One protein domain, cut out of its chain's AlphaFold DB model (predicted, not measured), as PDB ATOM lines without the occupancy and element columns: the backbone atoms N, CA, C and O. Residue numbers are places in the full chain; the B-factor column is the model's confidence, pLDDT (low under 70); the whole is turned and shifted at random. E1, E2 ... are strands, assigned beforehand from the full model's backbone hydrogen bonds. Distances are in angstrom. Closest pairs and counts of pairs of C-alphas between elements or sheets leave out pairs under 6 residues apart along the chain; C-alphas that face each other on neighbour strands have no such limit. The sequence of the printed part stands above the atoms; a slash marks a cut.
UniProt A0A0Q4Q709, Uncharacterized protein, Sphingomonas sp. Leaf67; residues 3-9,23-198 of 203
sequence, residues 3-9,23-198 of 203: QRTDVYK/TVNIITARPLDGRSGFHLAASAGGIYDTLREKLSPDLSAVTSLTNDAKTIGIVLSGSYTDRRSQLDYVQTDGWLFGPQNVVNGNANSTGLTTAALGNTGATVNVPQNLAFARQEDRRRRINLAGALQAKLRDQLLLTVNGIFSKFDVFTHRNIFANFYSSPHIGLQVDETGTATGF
ATOM      1  N   GLN A   3     -11.646 -13.174 -30.697       60.09
ATOM      2  CA  GLN A   3     -10.940 -13.666 -29.517       60.09
ATOM      3  C   GLN A   3      -9.850 -12.680 -29.102       60.09
ATOM      4  O   GLN A   3      -9.613 -12.482 -27.913       60.09
ATOM      5  N   ARG A   4      -9.190 -12.062 -30.090       56.50
ATOM      6  CA  ARG A   4      -8.126 -11.080 -29.892       56.50
ATOM      7  C   ARG A   4      -8.024 -10.155 -31.103       56.50
ATOM      8  O   ARG A   4      -8.203 -10.604 -32.236       56.50
ATOM      9  N   THR A   5      -7.722  -8.891 -30.833       60.59
ATOM     10  CA  THR A   5      -7.354  -7.896 -31.840       60.59
ATOM     11  C   THR A   5      -5.931  -7.452 -31.549       60.59
ATOM     12  O   THR A   5      -5.702  -6.799 -30.531       60.59
ATOM     13  N   ASP A   6      -4.998  -7.786 -32.434       70.56
ATOM     14  CA  ASP A   6      -3.612  -7.335 -32.327       70.56
ATOM     15  C   ASP A   6      -3.409  -6.128 -33.248       70.56
ATOM     16  O   ASP A   6      -3.816  -6.142 -34.413       70.56
ATOM     17  N   VAL A   7      -2.817  -5.060 -32.711       67.31
ATOM     18  CA  VAL A   7      -2.615  -3.795 -33.427       67.31
ATOM     19  C   VAL A   7      -1.126  -3.525 -33.558       67.31
ATOM     20  O   VAL A   7      -0.444  -3.286 -32.562       67.31
ATOM     21  N   TYR A   8      -0.645  -3.487 -34.797       65.69
ATOM     22  CA  TYR A   8       0.742  -3.168 -35.118       65.69
ATOM     23  C   TYR A   8       0.815  -1.767 -35.721       65.69
ATOM     24  O   TYR A   8       0.208  -1.492 -36.755       65.69
ATOM     25  N   LYS A   9       1.541  -0.871 -35.042       53.66
ATOM     26  CA  LYS A   9       1.708   0.546 -35.422       53.66
ATOM     27  C   LYS A   9       3.029   0.834 -36.153       53.66
ATOM     28  O   LYS A   9       3.289   1.982 -36.495       53.66
ATOM     29  N   THR A  23      -1.470  -2.325 -39.181       52.84
ATOM     30  CA  THR A  23      -2.061  -3.642 -39.465       52.84
ATOM     31  C   THR A  23      -2.877  -4.100 -38.258       52.84
ATOM     32  O   THR A  23      -2.369  -4.139 -37.135       52.84
ATOM     33  N   VAL A  24      -4.152  -4.435 -38.483       50.41
ATOM     34  CA  VAL A  24      -5.052  -4.989 -37.461       50.41
ATOM     35  C   VAL A  24      -5.276  -6.463 -37.769       50.41
ATOM     36  O   VAL A  24      -5.892  -6.795 -38.780       50.41
ATOM     37  N   ASN A  25      -4.791  -7.343 -36.894       48.69
ATOM     38  CA  ASN A  25      -5.028  -8.777 -37.000       48.69
ATOM     39  C   ASN A  25      -6.209  -9.174 -36.108       48.69
ATOM     40  O   ASN A  25      -6.206  -8.910 -34.905       48.69
ATOM     41  N   ILE A  26      -7.219  -9.812 -36.698       54.69
ATOM     42  CA  ILE A  26      -8.408 -10.284 -35.988       54.69
ATOM     43  C   ILE A  26      -8.317 -11.801 -35.876       54.69
ATOM     44  O   ILE A  26      -8.466 -12.518 -36.864       54.69
ATOM     45  N   ILE A  27      -8.121 -12.296 -34.656       58.88
ATOM     46  CA  ILE A  27      -8.111 -13.733 -34.384       58.88
ATOM     47  C   ILE A  27      -9.545 -14.171 -34.077       58.88
ATOM     48  O   ILE A  27     -10.154 -13.751 -33.084       58.88
ATOM     49  N   THR A  28     -10.103 -15.008 -34.953       68.69
ATOM     50  CA  THR A  28     -11.436 -15.599 -34.788       68.69
ATOM     51  C   THR A  28     -11.438 -16.650 -33.682       68.69
ATOM     52  O   THR A  28     -10.455 -17.362 -33.490       68.69
ATOM     53  N   ALA A  29     -12.560 -16.776 -32.971       76.31
ATOM     54  CA  ALA A  29     -12.697 -17.753 -31.894       76.31
ATOM     55  C   ALA A  29     -12.503 -19.191 -32.403       76.31
ATOM     56  O   ALA A  29     -13.136 -19.599 -33.377       76.31
ATOM     57  N   ARG A  30     -11.648 -19.954 -31.716       82.44
ATOM     58  CA  ARG A  30     -11.404 -21.379 -31.967       82.44
ATOM     59  C   ARG A  30     -12.204 -22.227 -30.973       82.44
ATOM     60  O   ARG A  30     -11.937 -22.145 -29.774       82.44
ATOM     61  N   PRO A  31     -13.207 -23.002 -31.416       81.62
ATOM     62  CA  PRO A  31     -14.119 -23.680 -30.498       81.62
ATOM     63  C   PRO A  31     -13.454 -24.758 -29.624       81.62
ATOM     64  O   PRO A  31     -13.901 -24.952 -28.493       81.62
ATOM     65  N   LEU A  32     -12.372 -25.416 -30.069       89.94
ATOM     66  CA  LEU A  32     -11.670 -26.411 -29.233       89.94
ATOM     67  C   LEU A  32     -10.832 -25.781 -28.108       89.94
ATOM     68  O   LEU A  32     -10.645 -26.406 -27.062       89.94
ATOM     69  N   ASP A  33     -10.392 -24.531 -28.283       85.94
ATOM     70  CA  ASP A  33      -9.639 -23.779 -27.266       85.94
ATOM     71  C   ASP A  33     -10.559 -23.297 -26.122       85.94
ATOM     72  O   ASP A  33     -10.097 -22.938 -25.038       85.94
ATOM     73  N   GLY A  34     -11.877 -23.292 -26.352       82.00
ATOM     74  CA  GLY A  34     -12.900 -22.898 -25.387       82.00
ATOM     75  C   GLY A  34     -13.240 -23.969 -24.343       82.00
ATOM     76  O   GLY A  34     -12.611 -25.025 -24.229       82.00
ATOM     77  N   ARG A  35     -14.278 -23.689 -23.548       86.25
ATOM     78  CA  ARG A  35     -14.885 -24.664 -22.625       86.25
ATOM     79  C   ARG A  35     -15.676 -25.713 -23.418       86.25
ATOM     80  O   ARG A  35     -16.273 -25.373 -24.436       86.25
ATOM     81  N   SER A  36     -15.702 -26.962 -22.942       93.06
ATOM     82  CA  SER A  36     -16.625 -27.974 -23.473       93.06
ATOM     83  C   SER A  36     -18.075 -27.637 -23.107       93.06
ATOM     84  O   SER A  36     -18.340 -26.773 -22.263       93.06
ATOM     85  N   GLY A  37     -19.014 -28.302 -23.768       94.44
ATOM     86  CA  GLY A  37     -20.441 -28.063 -23.641       94.44
ATOM     87  C   GLY A  37     -20.934 -26.882 -24.474       94.44
ATOM     88  O   GLY A  37     -20.236 -26.341 -25.337       94.44
ATOM     89  N   PHE A  38     -22.184 -26.510 -24.216       96.06
ATOM     90  CA  PHE A  38     -22.867 -25.402 -24.870       96.06
ATOM     91  C   PHE A  38     -22.643 -24.091 -24.107       96.06
ATOM     92  O   PHE A  38     -22.815 -24.036 -22.891       96.06
ATOM     93  N   HIS A  39     -22.316 -23.021 -24.832       93.06
ATOM     94  CA  HIS A  39     -22.191 -21.665 -24.296       93.06
ATOM     95  C   HIS A  39     -22.944 -20.680 -25.184       93.06
ATOM     96  O   HIS A  39     -22.948 -20.800 -26.411       93.06
ATOM     97  N   LEU A  40     -23.552 -19.679 -24.556       91.94
ATOM     98  CA  LEU A  40     -24.264 -18.595 -25.221       91.94
ATOM     99  C   LEU A  40     -23.948 -17.284 -24.505       91.94
ATOM    100  O   LEU A  40     -24.016 -17.209 -23.280       91.94
ATOM    101  N   ALA A  41     -23.638 -16.250 -25.276       86.81
ATOM    102  CA  ALA A  41     -23.596 -14.874 -24.810       86.81
ATOM    103  C   ALA A  41     -24.346 -13.989 -25.807       86.81
ATOM    104  O   ALA A  41     -24.201 -14.150 -27.020       86.81
ATOM    105  N   ALA A  42     -25.146 -13.058 -25.299       89.88
ATOM    106  CA  ALA A  42     -25.921 -12.132 -26.110       89.88
ATOM    107  C   ALA A  42     -25.882 -10.730 -25.502       89.88
ATOM    108  O   ALA A  42     -25.787 -10.573 -24.285       89.88
ATOM    109  N   SER A  43     -25.966  -9.719 -26.360       79.62
ATOM    110  CA  SER A  43     -26.084  -8.318 -25.982       79.62
ATOM    111  C   SER A  43     -27.174  -7.651 -26.810       79.62
ATOM    112  O   SER A  43     -27.350  -7.936 -27.996       79.62
ATOM    113  N   ALA A  44     -27.885  -6.728 -26.179       92.06
ATOM    114  CA  ALA A  44     -28.848  -5.871 -26.838       92.06
ATOM    115  C   ALA A  44     -28.688  -4.453 -26.300       92.06
ATOM    116  O   ALA A  44     -28.460  -4.251 -25.107       92.06
ATOM    117  N   GLY A  45     -28.808  -3.478 -27.184       88.25
ATOM    118  CA  GLY A  45     -28.740  -2.070 -26.854       88.25
ATOM    119  C   GLY A  45     -29.394  -1.233 -27.937       88.25
ATOM    120  O   GLY A  45     -29.899  -1.734 -28.945       88.25
ATOM    121  N   GLY A  46     -29.388   0.073 -27.728       90.38
ATOM    122  CA  GLY A  46     -29.818   0.989 -28.759       90.38
ATOM    123  C   GLY A  46     -29.510   2.432 -28.422       90.38
ATOM    124  O   GLY A  46     -29.215   2.774 -27.281       90.38
ATOM    125  N   ILE A  47     -29.572   3.274 -29.447       90.56
ATOM    126  CA  ILE A  47     -29.349   4.712 -29.324       90.56
ATOM    127  C   ILE A  47     -30.584   5.426 -29.849       90.56
ATOM    128  O   ILE A  47     -30.960   5.246 -31.009       90.56
ATOM    129  N   TYR A  48     -31.214   6.231 -29.001       95.69
ATOM    130  CA  TYR A  48     -32.273   7.134 -29.428       95.69
ATOM    131  C   TYR A  48     -31.647   8.417 -29.967       95.69
ATOM    132  O   TYR A  48     -30.876   9.074 -29.272       95.69
ATOM    133  N   ASP A  49     -31.935   8.740 -31.223       96.06
ATOM    134  CA  ASP A  49     -31.514   9.998 -31.827       96.06
ATOM    135  C   ASP A  49     -32.623  11.033 -31.632       96.06
ATOM    136  O   ASP A  49     -33.754  10.818 -32.073       96.06
ATOM    137  N   THR A  50     -32.313  12.117 -30.922       96.62
ATOM    138  CA  THR A  50     -33.292  13.142 -30.540       96.62
ATOM    139  C   THR A  50     -33.733  14.003 -31.713       96.62
ATOM    140  O   THR A  50     -34.883  14.419 -31.733       96.62
ATOM    141  N   LEU A  51     -32.866  14.239 -32.704       95.56
ATOM    142  CA  LEU A  51     -33.219  14.997 -33.906       95.56
ATOM    143  C   LEU A  51     -34.073  14.160 -34.859       95.56
ATOM    144  O   LEU A  51     -35.011  14.667 -35.466       95.56
ATOM    145  N   ARG A  52     -33.752  12.869 -34.984       94.44
ATOM    146  CA  ARG A  52     -34.466  11.931 -35.856       94.44
ATOM    147  C   ARG A  52     -35.738  11.370 -35.217       94.44
ATOM    148  O   ARG A  52     -36.557  10.808 -35.939       94.44
ATOM    149  N   GLU A  53     -35.860  11.443 -33.892       97.12
ATOM    150  CA  GLU A  53     -36.909  10.810 -33.076       97.12
ATOM    151  C   GLU A  53     -37.054   9.302 -33.342       97.12
ATOM    152  O   GLU A  53     -38.148   8.737 -33.450       97.12
ATOM    153  N   LYS A  54     -35.921   8.613 -33.512       97.00
ATOM    154  CA  LYS A  54     -35.900   7.172 -33.794       97.00
ATOM    155  C   LYS A  54     -34.903   6.449 -32.905       97.00
ATOM    156  O   LYS A  54     -33.744   6.839 -32.782       97.00
ATOM    157  N   LEU A  55     -35.338   5.304 -32.383       97.12
ATOM    158  CA  LEU A  55     -34.456   4.329 -31.752       97.12
ATOM    159  C   LEU A  55     -33.660   3.564 -32.817       97.12
ATOM    160  O   LEU A  55     -34.207   3.110 -33.828       97.12
ATOM    161  N   SER A  56     -32.366   3.410 -32.565       97.06
ATOM    162  CA  SER A  56     -31.426   2.625 -33.359       97.06
ATOM    163  C   SER A  56     -31.034   1.364 -32.593       97.06
ATOM    164  O   SER A  56     -30.240   1.492 -31.663       97.06
ATOM    165  N   PRO A  57     -31.572   0.176 -32.912       94.25
ATOM    166  CA  PRO A  57     -31.208  -1.052 -32.214       94.25
ATOM    167  C   PRO A  57     -29.809  -1.544 -32.608       94.25
ATOM    168  O   PRO A  57     -29.392  -1.419 -33.765       94.25
ATOM    169  N   ASP A  58     -29.129  -2.156 -31.643       90.88
ATOM    170  CA  ASP A  58     -27.875  -2.888 -31.799       90.88
ATOM    171  C   ASP A  58     -27.967  -4.212 -31.032       90.88
ATOM    172  O   ASP A  58     -28.200  -4.233 -29.823       90.88
ATOM    173  N   LEU A  59     -27.858  -5.325 -31.749       91.69
ATOM    174  CA  LEU A  59     -28.023  -6.671 -31.219       91.69
ATOM    175  C   LEU A  59     -26.806  -7.507 -31.597       91.69
ATOM    176  O   LEU A  59     -26.345  -7.468 -32.739       91.69
ATOM    177  N   SER A  60     -26.325  -8.331 -30.672       89.94
ATOM    178  CA  SER A  60     -25.295  -9.317 -30.977       89.94
ATOM    179  C   SER A  60     -25.477 -10.594 -30.171       89.94
ATOM    180  O   SER A  60     -25.973 -10.575 -29.047       89.94
ATOM    181  N   ALA A  61     -25.078 -11.721 -30.751       91.06
ATOM    182  CA  ALA A  61     -25.050 -12.999 -30.060       91.06
ATOM    183  C   ALA A  61     -23.893 -13.863 -30.562       91.06
ATOM    184  O   ALA A  61     -23.491 -13.800 -31.726       91.06
ATOM    185  N   VAL A  62     -23.374 -14.698 -29.671       91.50
ATOM    186  CA  VAL A  62     -22.401 -15.741 -29.973       91.50
ATOM    187  C   VAL A  62     -22.774 -17.004 -29.222       91.50
ATOM    188  O   VAL A  62     -23.075 -16.972 -28.031       91.50
ATOM    189  N   THR A  63     -22.736 -18.124 -29.924       93.12
ATOM    190  CA  THR A  63     -22.941 -19.446 -29.352       93.12
ATOM    191  C   THR A  63     -21.799 -20.361 -29.745       93.12
ATOM    192  O   THR A  63     -21.237 -20.235 -30.834       93.12
ATOM    193  N   SER A  64     -21.442 -21.279 -28.858       94.75
ATOM    194  CA  SER A  64     -20.474 -22.325 -29.145       94.75
ATOM    195  C   SER A  64     -20.918 -23.645 -28.549       94.75
ATOM    196  O   SER A  64     -21.479 -23.678 -27.455       94.75
ATOM    197  N   LEU A  65     -20.600 -24.726 -29.242       95.75
ATOM    198  CA  LEU A  65     -20.767 -26.084 -28.761       95.75
ATOM    199  C   LEU A  65     -19.473 -26.838 -29.026       95.75
ATOM    200  O   LEU A  65     -19.046 -26.932 -30.173       95.75
ATOM    201  N   THR A  66     -18.893 -27.402 -27.976       97.31
ATOM    202  CA  THR A  66     -17.707 -28.257 -28.073       97.31
ATOM    203  C   THR A  66     -17.972 -29.538 -27.299       97.31
ATOM    204  O   THR A  66     -18.488 -29.485 -26.185       97.31
ATOM    205  N   ASN A  67     -17.660 -30.700 -27.868       96.12
ATOM    206  CA  ASN A  67     -17.855 -31.966 -27.161       96.12
ATOM    207  C   ASN A  67     -16.893 -32.108 -25.966       96.12
ATOM    208  O   ASN A  67     -15.853 -31.452 -25.903       96.12
ATOM    209  N   ASP A  68     -17.209 -32.997 -25.024       95.31
ATOM    210  CA  ASP A  68     -16.406 -33.168 -23.801       95.31
ATOM    211  C   ASP A  68     -14.976 -33.642 -24.080       95.31
ATOM    212  O   ASP A  68     -14.033 -33.201 -23.429       95.31
ATOM    213  N   ALA A  69     -14.800 -34.461 -25.120       93.94
ATOM    214  CA  ALA A  69     -13.488 -34.905 -25.583       93.94
ATOM    215  C   ALA A  69     -12.661 -33.794 -26.265       93.94
ATOM    216  O   ALA A  69     -11.511 -34.035 -26.632       93.94
ATOM    217  N   LYS A  70     -13.234 -32.597 -26.477       93.62
ATOM    218  CA  LYS A  70     -12.634 -31.469 -27.213       93.62
ATOM    219  C   LYS A  70     -12.037 -31.867 -28.566       93.62
ATOM    220  O   LYS A  70     -10.988 -31.374 -28.977       93.62
ATOM    221  N   THR A  71     -12.717 -32.760 -29.275       95.56
ATOM    222  CA  THR A  71     -12.335 -33.186 -30.625       95.56
ATOM    223  C   THR A  71     -13.190 -32.541 -31.701       95.56
ATOM    224  O   THR A  71     -12.717 -32.403 -32.820       95.56
ATOM    225  N   ILE A  72     -14.416 -32.119 -31.398       96.25
ATOM    226  CA  ILE A  72     -15.303 -31.439 -32.345       96.25
ATOM    227  C   ILE A  72     -15.905 -30.225 -31.653       96.25
ATOM    228  O   ILE A  72     -16.438 -30.328 -30.547       96.25
ATOM    229  N   GLY A  73     -15.850 -29.081 -32.325       96.50
ATOM    230  CA  GLY A  73     -16.474 -27.868 -31.835       96.50
ATOM    231  C   GLY A  73     -16.904 -26.932 -32.950       96.50
ATOM    232  O   GLY A  73     -16.294 -26.875 -34.017       96.50
ATOM    233  N   ILE A  74     -17.960 -26.177 -32.681       95.69
ATOM    234  CA  ILE A  74     -18.495 -25.143 -33.555       95.69
ATOM    235  C   ILE A  74     -18.732 -23.870 -32.746       95.69
ATOM    236  O   ILE A  74     -19.158 -23.917 -31.593       95.69
ATOM    237  N   VAL A  75     -18.466 -22.723 -33.353       94.56
ATOM    238  CA  VAL A  75     -18.862 -21.409 -32.848       94.56
ATOM    239  C   VAL A  75     -19.576 -20.658 -33.957       94.56
ATOM    240  O   VAL A  75     -19.141 -20.679 -35.106       94.56
ATOM    241  N   LEU A  76     -20.671 -19.995 -33.612       94.31
ATOM    242  CA  LEU A  76     -21.451 -19.145 -34.498       94.31
ATOM    243  C   LEU A  76     -21.672 -17.805 -33.808       94.31
ATOM    244  O   LEU A  76     -21.929 -17.745 -32.608       94.31
ATOM    245  N   SER A  77     -21.589 -16.715 -34.554       92.88
ATOM    246  CA  SER A  77     -21.939 -15.391 -34.056       92.88
ATOM    247  C   SER A  77     -22.682 -14.586 -35.100       92.88
ATOM    248  O   SER A  77     -22.434 -14.726 -36.297       92.88
ATOM    249  N   GLY A  78     -23.553 -13.708 -34.622       92.88
ATOM    250  CA  GLY A  78     -24.263 -12.756 -35.449       92.88
ATOM    251  C   GLY A  78     -24.371 -11.403 -34.765       92.88
ATOM    252  O   GLY A  78     -24.422 -11.321 -33.537       92.88
ATOM    253  N   SER A  79     -24.413 -10.341 -35.559       94.31
ATOM    254  CA  SER A  79     -24.801  -9.018 -35.082       94.31
ATOM    255  C   SER A  79     -25.673  -8.283 -36.086       94.31
ATOM    256  O   SER A  79     -25.583  -8.494 -37.299       94.31
ATOM    257  N   TYR A  80     -26.531  -7.422 -35.556       94.69
ATOM    258  CA  TYR A  80     -27.457  -6.594 -36.301       94.69
ATOM    259  C   TYR A  80     -27.466  -5.183 -35.724       94.69
ATOM    260  O   TYR A  80     -27.739  -4.999 -34.541       94.69
ATOM    261  N   THR A  81     -27.242  -4.193 -36.579       93.56
ATOM    262  CA  THR A  81     -27.319  -2.778 -36.210       93.56
ATOM    263  C   THR A  81     -28.185  -2.046 -37.232       93.56
ATOM    264  O   THR A  81     -28.007  -2.228 -38.438       93.56
ATOM    265  N   ASP A  82     -29.100  -1.189 -36.778       96.44
ATOM    266  CA  ASP A  82     -29.858  -0.262 -37.633       96.44
ATOM    267  C   ASP A  82     -29.756   1.149 -37.053       96.44
ATOM    268  O   ASP A  82     -30.576   1.577 -36.239       96.44
ATOM    269  N   ARG A  83     -28.687   1.853 -37.432       95.12
ATOM    270  CA  ARG A  83     -28.364   3.189 -36.937       95.12
ATOM    271  C   ARG A  83     -29.063   4.240 -37.778       95.12
ATOM    272  O   ARG A  83     -28.790   4.361 -38.968       95.12
ATOM    273  N   ARG A  84     -29.910   5.032 -37.136       96.81
ATOM    274  CA  ARG A  84     -30.562   6.207 -37.707       96.81
ATOM    275  C   ARG A  84     -29.980   7.450 -37.054       96.81
ATOM    276  O   ARG A  84     -29.778   7.453 -35.839       96.81
ATOM    277  N   SER A  85     -29.698   8.461 -37.859       95.88
ATOM    278  CA  SER A  85     -29.224   9.759 -37.388       95.88
ATOM    279  C   SER A  85     -29.774  10.883 -38.247       95.88
ATOM    280  O   SER A  85     -30.079  10.672 -39.422       95.88
ATOM    281  N   GLN A  86     -29.881  12.067 -37.659       97.75
ATOM    282  CA  GLN A  86     -30.195  13.293 -38.378       97.75
ATOM    283  C   GLN A  86     -29.136  14.353 -38.089       97.75
ATOM    284  O   GLN A  86     -28.623  14.445 -36.975       97.75
ATOM    285  N   LEU A  87     -28.805  15.131 -39.110       96.31
ATOM    286  CA  LEU A  87     -27.934  16.287 -39.032       96.31
ATOM    287  C   LEU A  87     -28.688  17.475 -39.618       96.31
ATOM    288  O   LEU A  87     -29.090  17.438 -40.780       96.31
ATOM    289  N   ASP A  88     -28.839  18.524 -38.818       96.81
ATOM    290  CA  ASP A  88     -29.349  19.817 -39.261       96.81
ATOM    291  C   ASP A  88     -28.173  20.792 -39.272       96.81
ATOM    292  O   ASP A  88     -27.480  20.942 -38.264       96.81
ATOM    293  N   TYR A  89     -27.897  21.406 -40.420       95.56
ATOM    294  CA  TYR A  89     -26.724  22.256 -40.576       95.56
ATOM    295  C   TYR A  89     -26.946  23.376 -41.593       95.56
ATOM    296  O   TYR A  89     -27.772  23.281 -42.504       95.56
ATOM    297  N   VAL A  90     -26.185  24.453 -41.414       94.94
ATOM    298  CA  VAL A  90     -26.093  25.560 -42.364       94.94
ATOM    299  C   VAL A  90     -24.779  25.419 -43.116       94.94
ATOM    300  O   VAL A  90     -23.742  25.196 -42.494       94.94
ATOM    301  N   GLN A  91     -24.816  25.528 -44.440       93.12
ATOM    302  CA  GLN A  91     -23.621  25.463 -45.276       93.12
ATOM    303  C   GLN A  91     -23.569  26.611 -46.286       93.12
ATOM    304  O   GLN A  91     -24.596  27.142 -46.713       93.12
ATOM    305  N   THR A  92     -22.345  26.941 -46.686       91.12
ATOM    306  CA  THR A  92     -22.033  27.666 -47.917       91.12
ATOM    307  C   THR A  92     -21.204  26.726 -48.793       91.12
ATOM    308  O   THR A  92     -20.239  26.124 -48.324       91.12
ATOM    309  N   ASP A  93     -21.615  26.550 -50.041       89.31
ATOM    310  CA  ASP A  93     -21.005  25.679 -51.048       89.31
ATOM    311  C   ASP A  93     -19.966  26.423 -51.907       89.31
ATOM    312  O   ASP A  93     -19.439  25.868 -52.871       89.31
ATOM    313  N   GLY A  94     -19.651  27.677 -51.576       90.94
ATOM    314  CA  GLY A  94     -18.643  28.437 -52.302       90.94
ATOM    315  C   GLY A  94     -18.530  29.888 -51.862       90.94
ATOM    316  O   GLY A  94     -19.395  30.436 -51.179       90.94
ATOM    317  N   TRP A  95     -17.446  30.519 -52.295       91.94
ATOM    318  CA  TRP A  95     -17.185  31.936 -52.093       91.94
ATOM    319  C   TRP A  95     -16.803  32.563 -53.428       91.94
ATOM    320  O   TRP A  95     -15.984  32.028 -54.175       91.94
ATOM    321  N   LEU A  96     -17.426  33.696 -53.730       89.56
ATOM    322  CA  LEU A  96     -17.067  34.561 -54.838       89.56
ATOM    323  C   LEU A  96     -15.959  35.495 -54.356       89.56
ATOM    324  O   LEU A  96     -16.152  36.258 -53.408       89.56
ATOM    325  N   PHE A  97     -14.811  35.421 -55.023       92.00
ATOM    326  CA  PHE A  97     -13.637  36.233 -54.733       92.00
ATOM    327  C   PHE A  97     -13.410  37.242 -55.851       92.00
ATOM    328  O   PHE A  97     -13.501  36.905 -57.031       92.00
ATOM    329  N   GLY A  98     -13.064  38.467 -55.473       92.50
ATOM    330  CA  GLY A  98     -12.695  39.526 -56.410       92.50
ATOM    331  C   GLY A  98     -13.708  40.668 -56.439       92.50
ATOM    332  O   GLY A  98     -14.694  40.640 -55.697       92.50
ATOM    333  N   PRO A  99     -13.456  41.696 -57.264       92.88
ATOM    334  CA  PRO A  99     -14.336  42.851 -57.348       92.88
ATOM    335  C   PRO A  99     -15.744  42.452 -57.800       92.88
ATOM    336  O   PRO A  99     -15.907  41.700 -58.760       92.88
ATOM    337  N   GLN A 100     -16.770  42.962 -57.119       91.31
ATOM    338  CA  GLN A 100     -18.170  42.634 -57.405       91.31
ATOM    339  C   GLN A 100     -18.873  43.823 -58.042       91.31
ATOM    340  O   GLN A 100     -18.687  44.963 -57.610       91.31
ATOM    341  N   ASN A 101     -19.740  43.564 -59.025       91.69
ATOM    342  CA  ASN A 101     -20.662  44.601 -59.478       91.69
ATOM    343  C   ASN A 101     -21.717  44.830 -58.394       91.69
ATOM    344  O   ASN A 101     -22.224  43.878 -57.782       91.69
ATOM    345  N   VAL A 102     -22.029  46.099 -58.166       90.75
ATOM    346  CA  VAL A 102     -22.977  46.561 -57.157       90.75
ATOM    347  C   VAL A 102     -23.956  47.549 -57.767       90.75
ATOM    348  O   VAL A 102     -23.677  48.202 -58.773       90.75
ATOM    349  N   VAL A 103     -25.112  47.664 -57.133       89.94
ATOM    350  CA  VAL A 103     -26.053  48.752 -57.366       89.94
ATOM    351  C   VAL A 103     -26.052  49.621 -56.112       89.94
ATOM    352  O   VAL A 103     -26.399  49.160 -55.020       89.94
ATOM    353  N   ASN A 104     -25.651  50.879 -56.273       85.56
ATOM    354  CA  ASN A 104     -25.631  51.885 -55.220       85.56
ATOM    355  C   ASN A 104     -27.068  52.304 -54.894       85.56
ATOM    356  O   ASN A 104     -27.643  53.194 -55.517       85.56
ATOM    357  N   GLY A 105     -27.653  51.614 -53.921       83.38
ATOM    358  CA  GLY A 105     -29.018  51.806 -53.455       83.38
ATOM    359  C   GLY A 105     -29.299  50.943 -52.228       83.38
ATOM    360  O   GLY A 105     -28.420  50.249 -51.716       83.38
ATOM    361  N   ASN A 106     -30.538  50.979 -51.754       82.69
ATOM    362  CA  ASN A 106     -31.037  50.138 -50.672       82.69
ATOM    363  C   ASN A 106     -32.356  49.468 -51.086       82.69
ATOM    364  O   ASN A 106     -32.856  49.696 -52.187       82.69
ATOM    365  N   ALA A 107     -32.925  48.647 -50.202       78.31
ATOM    366  CA  ALA A 107     -34.157  47.901 -50.466       78.31
ATOM    367  C   ALA A 107     -35.364  48.778 -50.872       78.31
ATOM    368  O   ALA A 107     -36.279  48.281 -51.515       78.31
ATOM    369  N   ASN A 108     -35.357  50.074 -50.540       83.19
ATOM    370  CA  ASN A 108     -36.440  51.018 -50.834       83.19
ATOM    371  C   ASN A 108     -36.122  51.966 -52.004       83.19
ATOM    372  O   ASN A 108     -36.892  52.888 -52.282       83.19
ATOM    373  N   SER A 109     -34.972  51.810 -52.666       84.81
ATOM    374  CA  SER A 109     -34.590  52.679 -53.778       84.81
ATOM    375  C   SER A 109     -35.519  52.483 -54.981       84.81
ATOM    376  O   SER A 109     -35.709  51.368 -55.457       84.81
ATOM    377  N   THR A 110     -36.062  53.581 -55.511       85.38
ATOM    378  CA  THR A 110     -36.907  53.607 -56.718       85.38
ATOM    379  C   THR A 110     -36.296  54.535 -57.772       85.38
ATOM    380  O   THR A 110     -35.508  55.420 -57.442       85.38
ATOM    381  N   GLY A 111     -36.608  54.314 -59.054       86.38
ATOM    382  CA  GLY A 111     -36.139  55.180 -60.146       86.38
ATOM    383  C   GLY A 111     -34.626  55.148 -60.410       86.38
ATOM    384  O   GLY A 111     -34.083  56.111 -60.948       86.38
ATOM    385  N   LEU A 112     -33.934  54.068 -60.028       84.56
ATOM    386  CA  LEU A 112     -32.494  53.918 -60.263       84.56
ATOM    387  C   LEU A 112     -32.175  53.938 -61.767       84.56
ATOM    388  O   LEU A 112     -32.809  53.243 -62.560       84.56
ATOM    389  N   THR A 113     -31.168  54.724 -62.148       87.81
ATOM    390  CA  THR A 113     -30.649  54.813 -63.523       87.81
ATOM    391  C   THR A 113     -29.302  54.098 -63.637       87.81
ATOM    392  O   THR A 113     -28.764  53.589 -62.652       87.81
ATOM    393  N   THR A 114     -28.708  54.077 -64.833       86.06
ATOM    394  CA  THR A 114     -27.374  53.492 -65.063       86.06
ATOM    395  C   THR A 114     -26.276  54.115 -64.197       86.06
ATOM    396  O   THR A 114     -25.282  53.449 -63.926       86.06
ATOM    397  N   ALA A 115     -26.469  55.340 -63.694       87.94
ATOM    398  CA  ALA A 115     -25.553  55.989 -62.755       87.94
ATOM    399  C   ALA A 115     -25.458  55.279 -61.389       87.94
ATOM    400  O   ALA A 115     -24.502  55.500 -60.651       87.94
ATOM    401  N   ALA A 116     -26.429  54.427 -61.042       87.00
ATOM    402  CA  ALA A 116     -26.403  53.638 -59.813       87.00
ATOM    403  C   ALA A 116     -25.554  52.361 -59.932       87.00
ATOM    404  O   ALA A 116     -25.309  51.704 -58.922       87.00
ATOM    405  N   LEU A 117     -25.117  51.984 -61.139       88.94
ATOM    406  CA  LEU A 117     -24.244  50.829 -61.336       88.94
ATOM    407  C   LEU A 117     -22.821  51.166 -60.885       88.94
ATOM    408  O   LEU A 117     -22.268  52.199 -61.254       88.94
ATOM    409  N   GLY A 118     -22.220  50.273 -60.106       90.00
ATOM    410  CA  GLY A 118     -20.863  50.423 -59.602       90.00
ATOM    411  C   GLY A 118     -20.118  49.097 -59.526       90.00
ATOM    412  O   GLY A 118     -20.658  48.021 -59.788       90.00
ATOM    413  N   ASN A 119     -18.853  49.188 -59.134       91.38
ATOM    414  CA  ASN A 119     -18.002  48.048 -58.834       91.38
ATOM    415  C   ASN A 119     -17.233  48.349 -57.544       91.38
ATOM    416  O   ASN A 119     -16.854  49.496 -57.313       91.38
ATOM    417  N   THR A 120     -17.011  47.339 -56.704       89.75
ATOM    418  CA  THR A 120     -16.295  47.529 -55.433       89.75
ATOM    419  C   THR A 120     -14.855  48.004 -55.626       89.75
ATOM    420  O   THR A 120     -14.303  48.616 -54.716       89.75
ATOM    421  N   GLY A 121     -14.232  47.723 -56.777       88.94
ATOM    422  CA  GLY A 121     -12.841  48.056 -57.106       88.94
ATOM    423  C   GLY A 121     -11.810  47.236 -56.323       88.94
ATOM    424  O   GLY A 121     -10.843  46.742 -56.896       88.94
ATOM    425  N   ALA A 122     -12.044  47.035 -55.027       88.38
ATOM    426  CA  ALA A 122     -11.317  46.118 -54.167       88.38
ATOM    427  C   ALA A 122     -11.863  44.685 -54.272       88.38
ATOM    428  O   ALA A 122     -13.050  44.464 -54.546       88.38
ATOM    429  N   THR A 123     -10.989  43.714 -54.003       91.94
ATOM    430  CA  THR A 123     -11.363  42.310 -53.801       91.94
ATOM    431  C   THR A 123     -12.265  42.196 -52.582       91.94
ATOM    432  O   THR A 123     -11.881  42.610 -51.492       91.94
ATOM    433  N   VAL A 124     -13.442  41.601 -52.768       93.06
ATOM    434  CA  VAL A 124     -14.355  41.263 -51.675       93.06
ATOM    435  C   VAL A 124     -14.671  39.769 -51.707       93.06
ATOM    436  O   VAL A 124     -14.591  39.134 -52.763       93.06
ATOM    437  N   ASN A 125     -15.015  39.216 -50.546       93.50
ATOM    438  CA  ASN A 125     -15.369  37.813 -50.354       93.50
ATOM    439  C   ASN A 125     -16.873  37.730 -50.088       93.50
ATOM    440  O   ASN A 125     -17.339  38.117 -49.015       93.50
ATOM    441  N   VAL A 126     -17.641  37.236 -51.056       92.69
ATOM    442  CA  VAL A 126     -19.099  37.090 -50.924       92.69
ATOM    443  C   VAL A 126     -19.449  35.604 -50.895       92.69
ATOM    444  O   VAL A 126     -18.988  34.878 -51.777       92.69
ATOM    445  N   PRO A 127     -20.249  35.106 -49.935       91.94
ATOM    446  CA  PRO A 127     -20.707  33.722 -49.992       91.94
ATOM    447  C   PRO A 127     -21.521  33.508 -51.273       91.94
ATOM    448  O   PRO A 127     -22.335  34.349 -51.645       91.94
ATOM    449  N   GLN A 128     -21.310  32.390 -51.963       90.31
ATOM    450  CA  GLN A 128     -22.031  32.073 -53.201       90.31
ATOM    451  C   GLN A 128     -23.431  31.534 -52.919       90.31
ATOM    452  O   GLN A 128     -24.319  31.620 -53.763       90.31
ATOM    453  N   ASN A 129     -23.660  30.984 -51.733       91.56
ATOM    454  CA  ASN A 129     -24.983  30.624 -51.265       91.56
ATOM    455  C   ASN A 129     -25.034  30.569 -49.737       91.56
ATOM    456  O   ASN A 129     -24.019  30.521 -49.047       91.56
ATOM    457  N   LEU A 130     -26.255  30.549 -49.220       91.12
ATOM    458  CA  LEU A 130     -26.540  30.118 -47.863       91.12
ATOM    459  C   LEU A 130     -27.606  29.038 -47.949       91.12
ATOM    460  O   LEU A 130     -28.696  29.271 -48.487       91.12
ATOM    461  N   ALA A 131     -27.277  27.853 -47.453       93.88
ATOM    462  CA  ALA A 131     -28.148  26.699 -47.506       93.88
ATOM    463  C   ALA A 131     -28.425  26.153 -46.110       93.88
ATOM    464  O   ALA A 131     -27.514  25.949 -45.313       93.88
ATOM    465  N   PHE A 132     -29.697  25.882 -45.849       95.19
ATOM    466  CA  PHE A 132     -30.168  25.159 -44.679       95.19
ATOM    467  C   PHE A 132     -30.458  23.732 -45.115       95.19
ATOM    468  O   PHE A 132     -31.281  23.499 -46.005       95.19
ATOM    469  N   ALA A 133     -29.755  22.784 -44.517       95.88
ATOM    470  CA  ALA A 133     -29.826  21.387 -44.886       95.88
ATOM    471  C   ALA A 133     -30.262  20.542 -43.692       95.88
ATOM    472  O   ALA A 133     -29.762  20.694 -42.578       95.88
ATOM    473  N   ARG A 134     -31.170  19.607 -43.967       96.88
ATOM    474  CA  ARG A 134     -31.480  18.473 -43.103       96.88
ATOM    475  C   ARG A 134     -31.060  17.204 -43.820       96.88
ATOM    476  O   ARG A 134     -31.574  16.898 -44.898       96.88
ATOM    477  N   GLN A 135     -30.145  16.464 -43.214       97.44
ATOM    478  CA  GLN A 135     -29.688  15.171 -43.694       97.44
ATOM    479  C   GLN A 135     -30.106  14.080 -42.717       97.44
ATOM    480  O   GLN A 135     -29.801  14.132 -41.531       97.44
ATOM    481  N   GLU A 136     -30.782  13.064 -43.229       98.00
ATOM    482  CA  GLU A 136     -31.178  11.874 -42.498       98.00
ATOM    483  C   GLU A 136     -30.404  10.678 -43.043       98.00
ATOM    484  O   GLU A 136     -30.540  10.315 -44.213       98.00
ATOM    485  N   ASP A 137     -29.630  10.033 -42.179       97.31
ATOM    486  CA  ASP A 137     -28.837   8.861 -42.525       97.31
ATOM    487  C   ASP A 137     -29.391   7.616 -41.834       97.31
ATOM    488  O   ASP A 137     -29.708   7.617 -40.639       97.31
ATOM    489  N   ARG A 138     -29.457   6.512 -42.578       97.69
ATOM    490  CA  ARG A 138     -29.767   5.181 -42.061       97.69
ATOM    491  C   ARG A 138     -28.708   4.189 -42.513       97.69
ATOM    492  O   ARG A 138     -28.548   3.925 -43.700       97.69
ATOM    493  N   ARG A 139     -28.018   3.598 -41.544       96.75
ATOM    494  CA  ARG A 139     -26.955   2.611 -41.735       96.75
ATOM    495  C   ARG A 139     -27.387   1.285 -41.127       96.75
ATOM    496  O   ARG A 139     -27.496   1.174 -39.907       96.75
ATOM    497  N   ARG A 140     -27.616   0.277 -41.968       97.38
ATOM    498  CA  ARG A 140     -28.006  -1.072 -41.548       97.38
ATOM    499  C   ARG A 140     -26.847  -2.032 -41.769       97.38
ATOM    500  O   ARG A 140     -26.312  -2.107 -42.870       97.38
ATOM    501  N   ARG A 141     -26.468  -2.781 -40.738       95.75
ATOM    502  CA  ARG A 141     -25.413  -3.795 -40.813       95.75
ATOM    503  C   ARG A 141     -25.913  -5.134 -40.294       95.75
ATOM    504  O   ARG A 141     -26.520  -5.190 -39.230       95.75
ATOM    505  N   ILE A 142     -25.629  -6.196 -41.036       94.31
ATOM    506  CA  ILE A 142     -25.760  -7.584 -40.588       94.31
ATOM    507  C   ILE A 142     -24.382  -8.218 -40.707       94.31
ATOM    508  O   ILE A 142     -23.767  -8.137 -41.768       94.31
ATOM    509  N   ASN A 143     -23.910  -8.854 -39.640       93.12
ATOM    510  CA  ASN A 143     -22.702  -9.669 -39.669       93.12
ATOM    511  C   ASN A 143     -23.043 -11.073 -39.196       93.12
ATOM    512  O   ASN A 143     -23.753 -11.230 -38.206       93.12
ATOM    513  N   LEU A 144     -22.504 -12.073 -39.877       94.12
ATOM    514  CA  LEU A 144     -22.541 -13.471 -39.488       94.12
ATOM    515  C   LEU A 144     -21.121 -14.016 -39.582       94.12
ATOM    516  O   LEU A 144     -20.389 -13.709 -40.520       94.12
ATOM    517  N   ALA A 145     -20.721 -14.817 -38.611       92.50
ATOM    518  CA  ALA A 145     -19.430 -15.481 -38.631       92.50
ATOM    519  C   ALA A 145     -19.539 -16.837 -37.946       92.50
ATOM    520  O   ALA A 145     -20.301 -16.987 -36.989       92.50
ATOM    521  N   GLY A 146     -18.774 -17.812 -38.419       93.19
ATOM    522  CA  GLY A 146     -18.753 -19.143 -37.843       93.19
ATOM    523  C   GLY A 146     -17.431 -19.855 -38.063       93.19
ATOM    524  O   GLY A 146     -16.735 -19.604 -39.047       93.19
ATOM    525  N   ALA A 147     -17.090 -20.736 -37.130       94.94
ATOM    526  CA  ALA A 147     -15.940 -21.616 -37.237       94.94
ATOM    527  C   ALA A 147     -16.298 -23.019 -36.757       94.94
ATOM    528  O   ALA A 147     -16.976 -23.180 -35.744       94.94
ATOM    529  N   LEU A 148     -15.802 -24.022 -37.471       95.19
ATOM    530  CA  LEU A 148     -15.875 -25.428 -37.103       95.19
ATOM    531  C   LEU A 148     -14.458 -25.973 -36.984       95.19
ATOM    532  O   LEU A 148     -13.619 -25.726 -37.851       95.19
ATOM    533  N   GLN A 149     -14.204 -26.736 -35.926       96.88
ATOM    534  CA  GLN A 149     -12.959 -27.464 -35.729       96.88
ATOM    535  C   GLN A 149     -13.235 -28.936 -35.450       96.88
ATOM    536  O   GLN A 149     -14.099 -29.269 -34.640       96.88
ATOM    537  N   ALA A 150     -12.467 -29.804 -36.104       97.00
ATOM    538  CA  ALA A 150     -12.520 -31.245 -35.914       97.00
ATOM    539  C   ALA A 150     -11.100 -31.825 -35.856       97.00
ATOM    540  O   ALA A 150     -10.354 -31.791 -36.835       97.00
ATOM    541  N   LYS A 151     -10.724 -32.371 -34.701       96.75
ATOM    542  CA  LYS A 151      -9.509 -33.158 -34.500       96.75
ATOM    543  C   LYS A 151      -9.763 -34.570 -35.030       96.75
ATOM    544  O   LYS A 151     -10.344 -35.404 -34.343       96.75
ATOM    545  N   LEU A 152      -9.362 -34.814 -36.277       93.56
ATOM    546  CA  LEU A 152      -9.593 -36.079 -36.983       93.56
ATOM    547  C   LEU A 152      -8.658 -37.193 -36.485       93.56
ATOM    548  O   LEU A 152      -9.033 -38.361 -36.486       93.56
ATOM    549  N   ARG A 153      -7.438 -36.821 -36.074       92.25
ATOM    550  CA  ARG A 153      -6.416 -37.674 -35.438       92.25
ATOM    551  C   ARG A 153      -5.561 -36.817 -34.502       92.25
ATOM    552  O   ARG A 153      -5.671 -35.593 -34.524       92.25
ATOM    553  N   ASP A 154      -4.653 -37.424 -33.739       88.56
ATOM    554  CA  ASP A 154      -3.781 -36.683 -32.811       88.56
ATOM    555  C   ASP A 154      -2.926 -35.593 -33.454       88.56
ATOM    556  O   ASP A 154      -2.636 -34.590 -32.810       88.56
ATOM    557  N   GLN A 155      -2.611 -35.749 -34.738       92.31
ATOM    558  CA  GLN A 155      -1.781 -34.821 -35.503       92.31
ATOM    559  C   GLN A 155      -2.548 -34.096 -36.621       92.31
ATOM    560  O   GLN A 155      -1.946 -33.348 -37.383       92.31
ATOM    561  N   LEU A 156      -3.864 -34.313 -36.750       94.81
ATOM    562  CA  LEU A 156      -4.663 -33.747 -37.841       94.81
ATOM    563  C   LEU A 156      -5.865 -32.975 -37.298       94.81
ATOM    564  O   LEU A 156      -6.845 -33.570 -36.845       94.81
ATOM    565  N   LEU A 157      -5.793 -31.648 -37.397       95.50
ATOM    566  CA  LEU A 157      -6.868 -30.722 -37.049       95.50
ATOM    567  C   LEU A 157      -7.413 -30.055 -38.313       95.50
ATOM    568  O   LEU A 157      -6.710 -29.303 -38.983       95.50
ATOM    569  N   LEU A 158      -8.690 -30.287 -38.604       95.81
ATOM    570  CA  LEU A 158      -9.427 -29.559 -39.628       95.81
ATOM    571  C   LEU A 158     -10.061 -28.313 -39.006       95.81
ATOM    572  O   LEU A 158     -10.697 -28.403 -37.958       95.81
ATOM    573  N   THR A 159      -9.915 -27.162 -39.663       95.06
ATOM    574  CA  THR A 159     -10.594 -25.915 -39.290       95.06
ATOM    575  C   THR A 159     -11.253 -25.302 -40.522       95.06
ATOM    576  O   THR A 159     -10.594 -25.118 -41.541       95.06
ATOM    577  N   VAL A 160     -12.535 -24.957 -40.418       94.56
ATOM    578  CA  VAL A 160     -13.294 -24.249 -41.457       94.56
ATOM    579  C   VAL A 160     -13.852 -22.972 -40.848       94.56
ATOM    580  O   VAL A 160     -14.536 -23.036 -39.830       94.56
ATOM    581  N   ASN A 161     -13.572 -21.822 -41.461       93.06
ATOM    582  CA  ASN A 161     -14.075 -20.520 -41.023       93.06
ATOM    583  C   ASN A 161     -14.886 -19.872 -42.144       93.06
ATOM    584  O   ASN A 161     -14.519 -19.969 -43.312       93.06
ATOM    585  N   GLY A 162     -15.954 -19.169 -41.779       90.44
ATOM    586  CA  GLY A 162     -16.768 -18.395 -42.704       90.44
ATOM    587  C   GLY A 162     -17.209 -17.085 -42.072       90.44
ATOM    588  O   GLY A 162     -17.566 -17.045 -40.894       90.44
ATOM    589  N   ILE A 163     -17.188 -16.015 -42.862       91.50
ATOM    590  CA  ILE A 163     -17.701 -14.703 -42.472       91.50
ATOM    591  C   ILE A 163     -18.580 -14.144 -43.587       91.50
ATOM    592  O   ILE A 163     -18.292 -14.310 -44.770       91.50
ATOM    593  N   PHE A 164     -19.648 -13.463 -43.200       92.88
ATOM    594  CA  PHE A 164     -20.544 -12.742 -44.087       92.88
ATOM    595  C   PHE A 164     -20.889 -11.399 -43.451       92.88
ATOM    596  O   PHE A 164     -21.221 -11.323 -42.267       92.88
ATOM    597  N   SER A 165     -20.834 -10.328 -44.237       92.25
ATOM    598  CA  SER A 165     -21.247  -9.001 -43.802       92.25
ATOM    599  C   SER A 165     -22.008  -8.309 -44.917       92.25
ATOM    600  O   SER A 165     -21.590  -8.333 -46.074       92.25
ATOM    601  N   LYS A 166     -23.122  -7.676 -44.558       95.12
ATOM    602  CA  LYS A 166     -23.861  -6.778 -45.436       95.12
ATOM    603  C   LYS A 166     -24.030  -5.438 -44.744       95.12
ATOM    604  O   LYS A 166     -24.467  -5.380 -43.592       95.12
ATOM    605  N   PHE A 167     -23.693  -4.373 -45.461       95.56
ATOM    606  CA  PHE A 167     -23.783  -3.007 -44.978       95.56
ATOM    607  C   PHE A 167     -24.510  -2.141 -46.005       95.56
ATOM    608  O   PHE A 167     -23.993  -1.915 -47.094       95.56
ATOM    609  N   ASP A 168     -25.700  -1.675 -45.638       97.06
ATOM    610  CA  ASP A 168     -26.533  -0.799 -46.457       97.06
ATOM    611  C   ASP A 168     -26.545   0.611 -45.853       97.06
ATOM    612  O   ASP A 168     -26.693   0.780 -44.635       97.06
ATOM    613  N   VAL A 169     -26.422   1.625 -46.710       96.06
ATOM    614  CA  VAL A 169     -26.463   3.040 -46.329       96.06
ATOM    615  C   VAL A 169     -27.512   3.750 -47.172       96.06
ATOM    616  O   VAL A 169     -27.473   3.692 -48.397       96.06
ATOM    617  N   PHE A 170     -28.438   4.427 -46.501       97.50
ATOM    618  CA  PHE A 170     -29.430   5.296 -47.115       97.50
ATOM    619  C   PHE A 170     -29.253   6.702 -46.564       97.50
ATOM    620  O   PHE A 170     -29.190   6.875 -45.347       97.50
ATOM    621  N   THR A 171     -29.232   7.681 -47.457       97.19
ATOM    622  CA  THR A 171     -29.169   9.096 -47.103       97.19
ATOM    623  C   THR A 171     -30.313   9.806 -47.800       97.19
ATOM    624  O   THR A 171     -30.469   9.704 -49.017       97.19
ATOM    625  N   HIS A 172     -31.120  10.521 -47.026       97.69
ATOM    626  CA  HIS A 172     -32.123  11.439 -47.537       97.69
ATOM    627  C   HIS A 172     -31.744  12.846 -47.097       97.69
ATOM    628  O   HIS A 172     -31.491  13.083 -45.920       97.69
ATOM    629  N   ARG A 173     -31.668  13.778 -48.044       96.38
ATOM    630  CA  ARG A 173     -31.206  15.134 -47.770       96.38
ATOM    631  C   ARG A 173     -32.152  16.141 -48.397       96.38
ATOM    632  O   ARG A 173     -32.326  16.134 -49.611       96.38
ATOM    633  N   ASN A 174     -32.704  17.014 -47.563       95.88
ATOM    634  CA  ASN A 174     -33.497  18.161 -47.982       95.88
ATOM    635  C   ASN A 174     -32.668  19.422 -47.775       95.88
ATOM    636  O   ASN A 174     -32.116  19.629 -46.694       95.88
ATOM    637  N   ILE A 175     -32.566  20.249 -48.813       94.75
ATOM    638  CA  ILE A 175     -31.803  21.495 -48.776       94.75
ATOM    639  C   ILE A 175     -32.693  22.621 -49.276       94.75
ATOM    640  O   ILE A 175     -33.247  22.540 -50.370       94.75
ATOM    641  N   PHE A 176     -32.772  23.690 -48.491       93.12
ATOM    642  CA  PHE A 176     -33.251  24.985 -48.945       93.12
ATOM    643  C   PHE A 176     -32.047  25.912 -49.101       93.12
ATOM    644  O   PHE A 176     -31.385  26.236 -48.115       93.12
ATOM    645  N   ALA A 177     -31.735  26.307 -50.335       90.94
ATOM    646  CA  ALA A 177     -30.554  27.105 -50.650       90.94
ATOM    647  C   ALA A 177     -30.924  28.411 -51.351       90.94
ATOM    648  O   ALA A 177     -31.711  28.421 -52.295       90.94
ATOM    649  N   ASN A 178     -30.280  29.496 -50.929       88.75
ATOM    650  CA  ASN A 178     -30.309  30.780 -51.614       88.75
ATOM    651  C   ASN A 178     -28.961  30.997 -52.297       88.75
ATOM    652  O   ASN A 178     -27.967  31.174 -51.605       88.75
ATOM    653  N   PHE A 179     -28.921  30.992 -53.629       88.00
ATOM    654  CA  PHE A 179     -27.687  31.194 -54.403       88.00
ATOM    655  C   PHE A 179     -27.485  32.652 -54.753       88.00
ATOM    656  O   PHE A 179     -28.333  33.189 -55.454       88.00
ATOM    657  N   TYR A 180     -26.398  33.268 -54.302       86.50
ATOM    658  CA  TYR A 180     -26.015  34.663 -54.495       86.50
ATOM    659  C   TYR A 180     -25.162  34.866 -55.751       86.50
ATOM    660  O   TYR A 180     -24.282  34.068 -56.068       86.50
ATOM    661  N   SER A 181     -25.437  35.947 -56.476       85.19
ATOM    662  CA  SER A 181     -24.644  36.382 -57.621       85.19
ATOM    663  C   SER A 181     -24.715  37.901 -57.763       85.19
ATOM    664  O   SER A 181     -25.696  38.532 -57.365       85.19
ATOM    665  N   SER A 182     -23.662  38.469 -58.345       83.56
ATOM    666  CA  SER A 182     -23.601  39.878 -58.726       83.56
ATOM    667  C   SER A 182     -24.651  40.199 -59.814       83.56
ATOM    668  O   SER A 182     -24.891  39.346 -60.672       83.56
ATOM    669  N   PRO A 183     -25.249  41.410 -59.837       87.31
ATOM    670  CA  PRO A 183     -24.970  42.560 -58.973       87.31
ATOM    671  C   PRO A 183     -25.676  42.533 -57.605       87.31
ATOM    672  O   PRO A 183     -26.816  42.093 -57.485       87.31
ATOM    673  N   HIS A 184     -25.002  43.061 -56.577       88.38
ATOM    674  CA  HIS A 184     -25.517  43.151 -55.199       88.38
ATOM    675  C   HIS A 184     -26.013  44.575 -54.881       88.38
ATOM    676  O   HIS A 184     -25.346  45.543 -55.241       88.38
ATOM    677  N   ILE A 185     -27.145  44.734 -54.184       88.75
ATOM    678  CA  ILE A 185     -27.656  46.054 -53.761       88.75
ATOM    679  C   ILE A 185     -27.217  46.329 -52.321       88.75
ATOM    680  O   ILE A 185     -27.491  45.524 -51.435       88.75
ATOM    681  N   GLY A 186     -26.594  47.477 -52.051       86.25
ATOM    682  CA  GLY A 186     -26.231  47.868 -50.682       86.25
ATOM    683  C   GLY A 186     -25.288  46.876 -49.988       86.25
ATOM    684  O   GLY A 186     -25.512  46.524 -48.833       86.25
ATOM    685  N   LEU A 187     -24.281  46.384 -50.719       90.38
ATOM    686  CA  LEU A 187     -23.262  45.472 -50.200       90.38
ATOM    687  C   LEU A 187     -22.461  46.133 -49.070       90.38
ATOM    688  O   LEU A 187     -21.870  47.194 -49.255       90.38
ATOM    689  N   GLN A 188     -22.433  45.475 -47.918       90.62
ATOM    690  CA  GLN A 188     -21.648  45.819 -46.742       90.62
ATOM    691  C   GLN A 188     -20.514  44.811 -46.595       90.62
ATOM    692  O   GLN A 188     -20.734  43.602 -46.708       90.62
ATOM    693  N   VAL A 189     -19.310  45.317 -46.346       93.12
ATOM    694  CA  VAL A 189     -18.103  44.515 -46.138       93.12
ATOM    695  C   VAL A 189     -17.425  44.925 -44.838       93.12
ATOM    696  O   VAL A 189     -17.486  46.094 -44.454       93.12
ATOM    697  N   ASP A 190     -16.807  43.967 -44.156       94.56
ATOM    698  CA  ASP A 190     -15.968  44.227 -42.987       94.56
ATOM    699  C   ASP A 190     -14.529  44.621 -43.371       94.56
ATOM    700  O   ASP A 190     -14.172  44.721 -44.549       94.56
ATOM    701  N   GLU A 191     -13.679  44.825 -42.362       93.56
ATOM    702  CA  GLU A 191     -12.263  45.193 -42.519       93.56
ATOM    703  C   GLU A 191     -11.440  44.155 -43.305       93.56
ATOM    704  O   GLU A 191     -10.395  44.487 -43.862       93.56
ATOM    705  N   THR A 192     -11.909  42.905 -43.382       92.19
ATOM    706  CA  THR A 192     -11.256  41.819 -44.131       92.19
ATOM    707  C   THR A 192     -11.744  41.713 -45.577       92.19
ATOM    708  O   THR A 192     -11.299  40.838 -46.322       92.19
ATOM    709  N   GLY A 193     -12.662  42.593 -45.992       92.44
ATOM    710  CA  GLY A 193     -13.319  42.537 -47.295       92.44
ATOM    711  C   GLY A 193     -14.390  41.449 -47.384       92.44
ATOM    712  O   GLY A 193     -14.820  41.111 -48.485       92.44
ATOM    713  N   THR A 194     -14.828  40.880 -46.258       94.19
ATOM    714  CA  THR A 194     -15.859  39.838 -46.222       94.19
ATOM    715  C   THR A 194     -17.242  40.469 -46.166       94.19
ATOM    716  O   THR A 194     -17.488  41.383 -45.381       94.19
ATOM    717  N   ALA A 195     -18.158  39.998 -47.012       92.50
ATOM    718  CA  ALA A 195     -19.522  40.506 -47.046       92.50
ATOM    719  C   ALA A 195     -20.275  40.163 -45.753       92.50
ATOM    720  O   ALA A 195     -20.426  38.992 -45.405       92.50
ATOM    721  N   THR A 196     -20.793  41.188 -45.080       92.00
ATOM    722  CA  THR A 196     -21.581  41.066 -43.841       92.00
ATOM    723  C   THR A 196     -23.072  41.315 -44.063       92.00
ATOM    724  O   THR A 196     -23.895  40.921 -43.239       92.00
ATOM    725  N   GLY A 197     -23.442  41.900 -45.204       89.31
ATOM    726  CA  GLY A 197     -24.833  42.091 -45.598       89.31
ATOM    727  C   GLY A 197     -24.962  42.604 -47.027       89.31
ATOM    728  O   GLY A 197     -24.084  43.292 -47.533       89.31
ATOM    729  N   PHE A 198     -26.053  42.259 -47.702       89.75
ATOM    730  CA  PHE A 198     -26.448  42.842 -48.984       89.75
ATOM    731  C   PHE A 198     -27.925  42.544 -49.246       89.75
ATOM    732  O   PHE A 198     -28.480  41.566 -48.746       89.75
TER     733      PHE A 198
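This is residues 3 to 9 and 23 to 198 of the 203 residues of an uncharacterized protein of Sphingomonas sp. Leaf67 (UniProt A0A0Q4Q709). A long, narrow, twisted sheet of five antiparallel strands makes the length of the model, with a small head of short strands at one end, where the long strands E5, E10 and E11 bend. A two-stranded ribbon, E1 and E2, lies off the long sheet. The printed part has 183 residues with 13 named strands, E1 to E13 in order along the chain, and no named helix; the class is all strand. The long sheet runs E3, E4, E5, E10, E11; the head holds the mixed sheet E8, E7, E12, E13 and the antiparallel pair E6 and E9. The whole is extended, a rod spanning 99 by 37 by 23 A, with a radius of gyration of the C-alphas of 31.3 A.

E1 is residues 4 to 8, beginning at C-alpha 4 (-8.126, -11.080, -29.892), and E2 is residues 23 to 27. E3, residues 37 to 49, is 40.5 A long, E4, residues 54 to 66, 40.2 A, and E5, residues 72 to 91, 58.9 A. Short strands follow: E6, residues 95 to 98; E7, 101 to 103; E8, 117 to 119; and E9, 124 to 127. E10, residues 129 to 153, spans 72.5 A from C-alpha 129 (-24.983, 30.624, -51.265), and E11, residues 156 to 179, spans 70.9 A. E12 is residues 184 to 189, and E13, residues 195 to 198, ends at C-alpha 198 (-26.448, 42.842, -48.984).

E3, E4 and E5 form a meander, each strand the antiparallel neighbour of the one before; N 43 and O 60 are 2.8 A apart, N 61 and O 78 2.9 A. E5 and E10 are antiparallel at 174 degrees, with N 81 and O 141 at 2.9 A. The hairpin E10 and E11 has N 144 and O 164 at 2.8 A. E5 bends by 59 degrees at residue 88, E10 by 63 at 132, E11 by 62 at 176. E6 and E9 are antiparallel, with N 96 and O 126 at 2.8 A. In the hairpin E7 and E8, N 102 and O 118 are 2.9 A apart. E12 is staggered: residues 184 to 185 pair with E7, parallel, N 103 to O 184 being 2.9 A, and residues 188 to 189 with E13, antiparallel, N 188 to O 197 being 2.8 A. The closest C-alphas of E9 and E13, Val 126 and Ala 195, are 5.2 A apart. E1 and E2 are antiparallel, with N 6 and O 25 at 3.0 A, and both are apart from E3.

The C-alphas farthest apart, Gly 111 and Asp 154, are 101.2 A apart. Residues 10 to 22 are not printed; C-alphas 9 and 23 are 6.9 A apart across this cut. E7 to E8 is a long link of 13 residues. Mean pLDDT of the printed part is 89.8; residues 3 to 5, 7 to 9 and 23 to 28 are under 70.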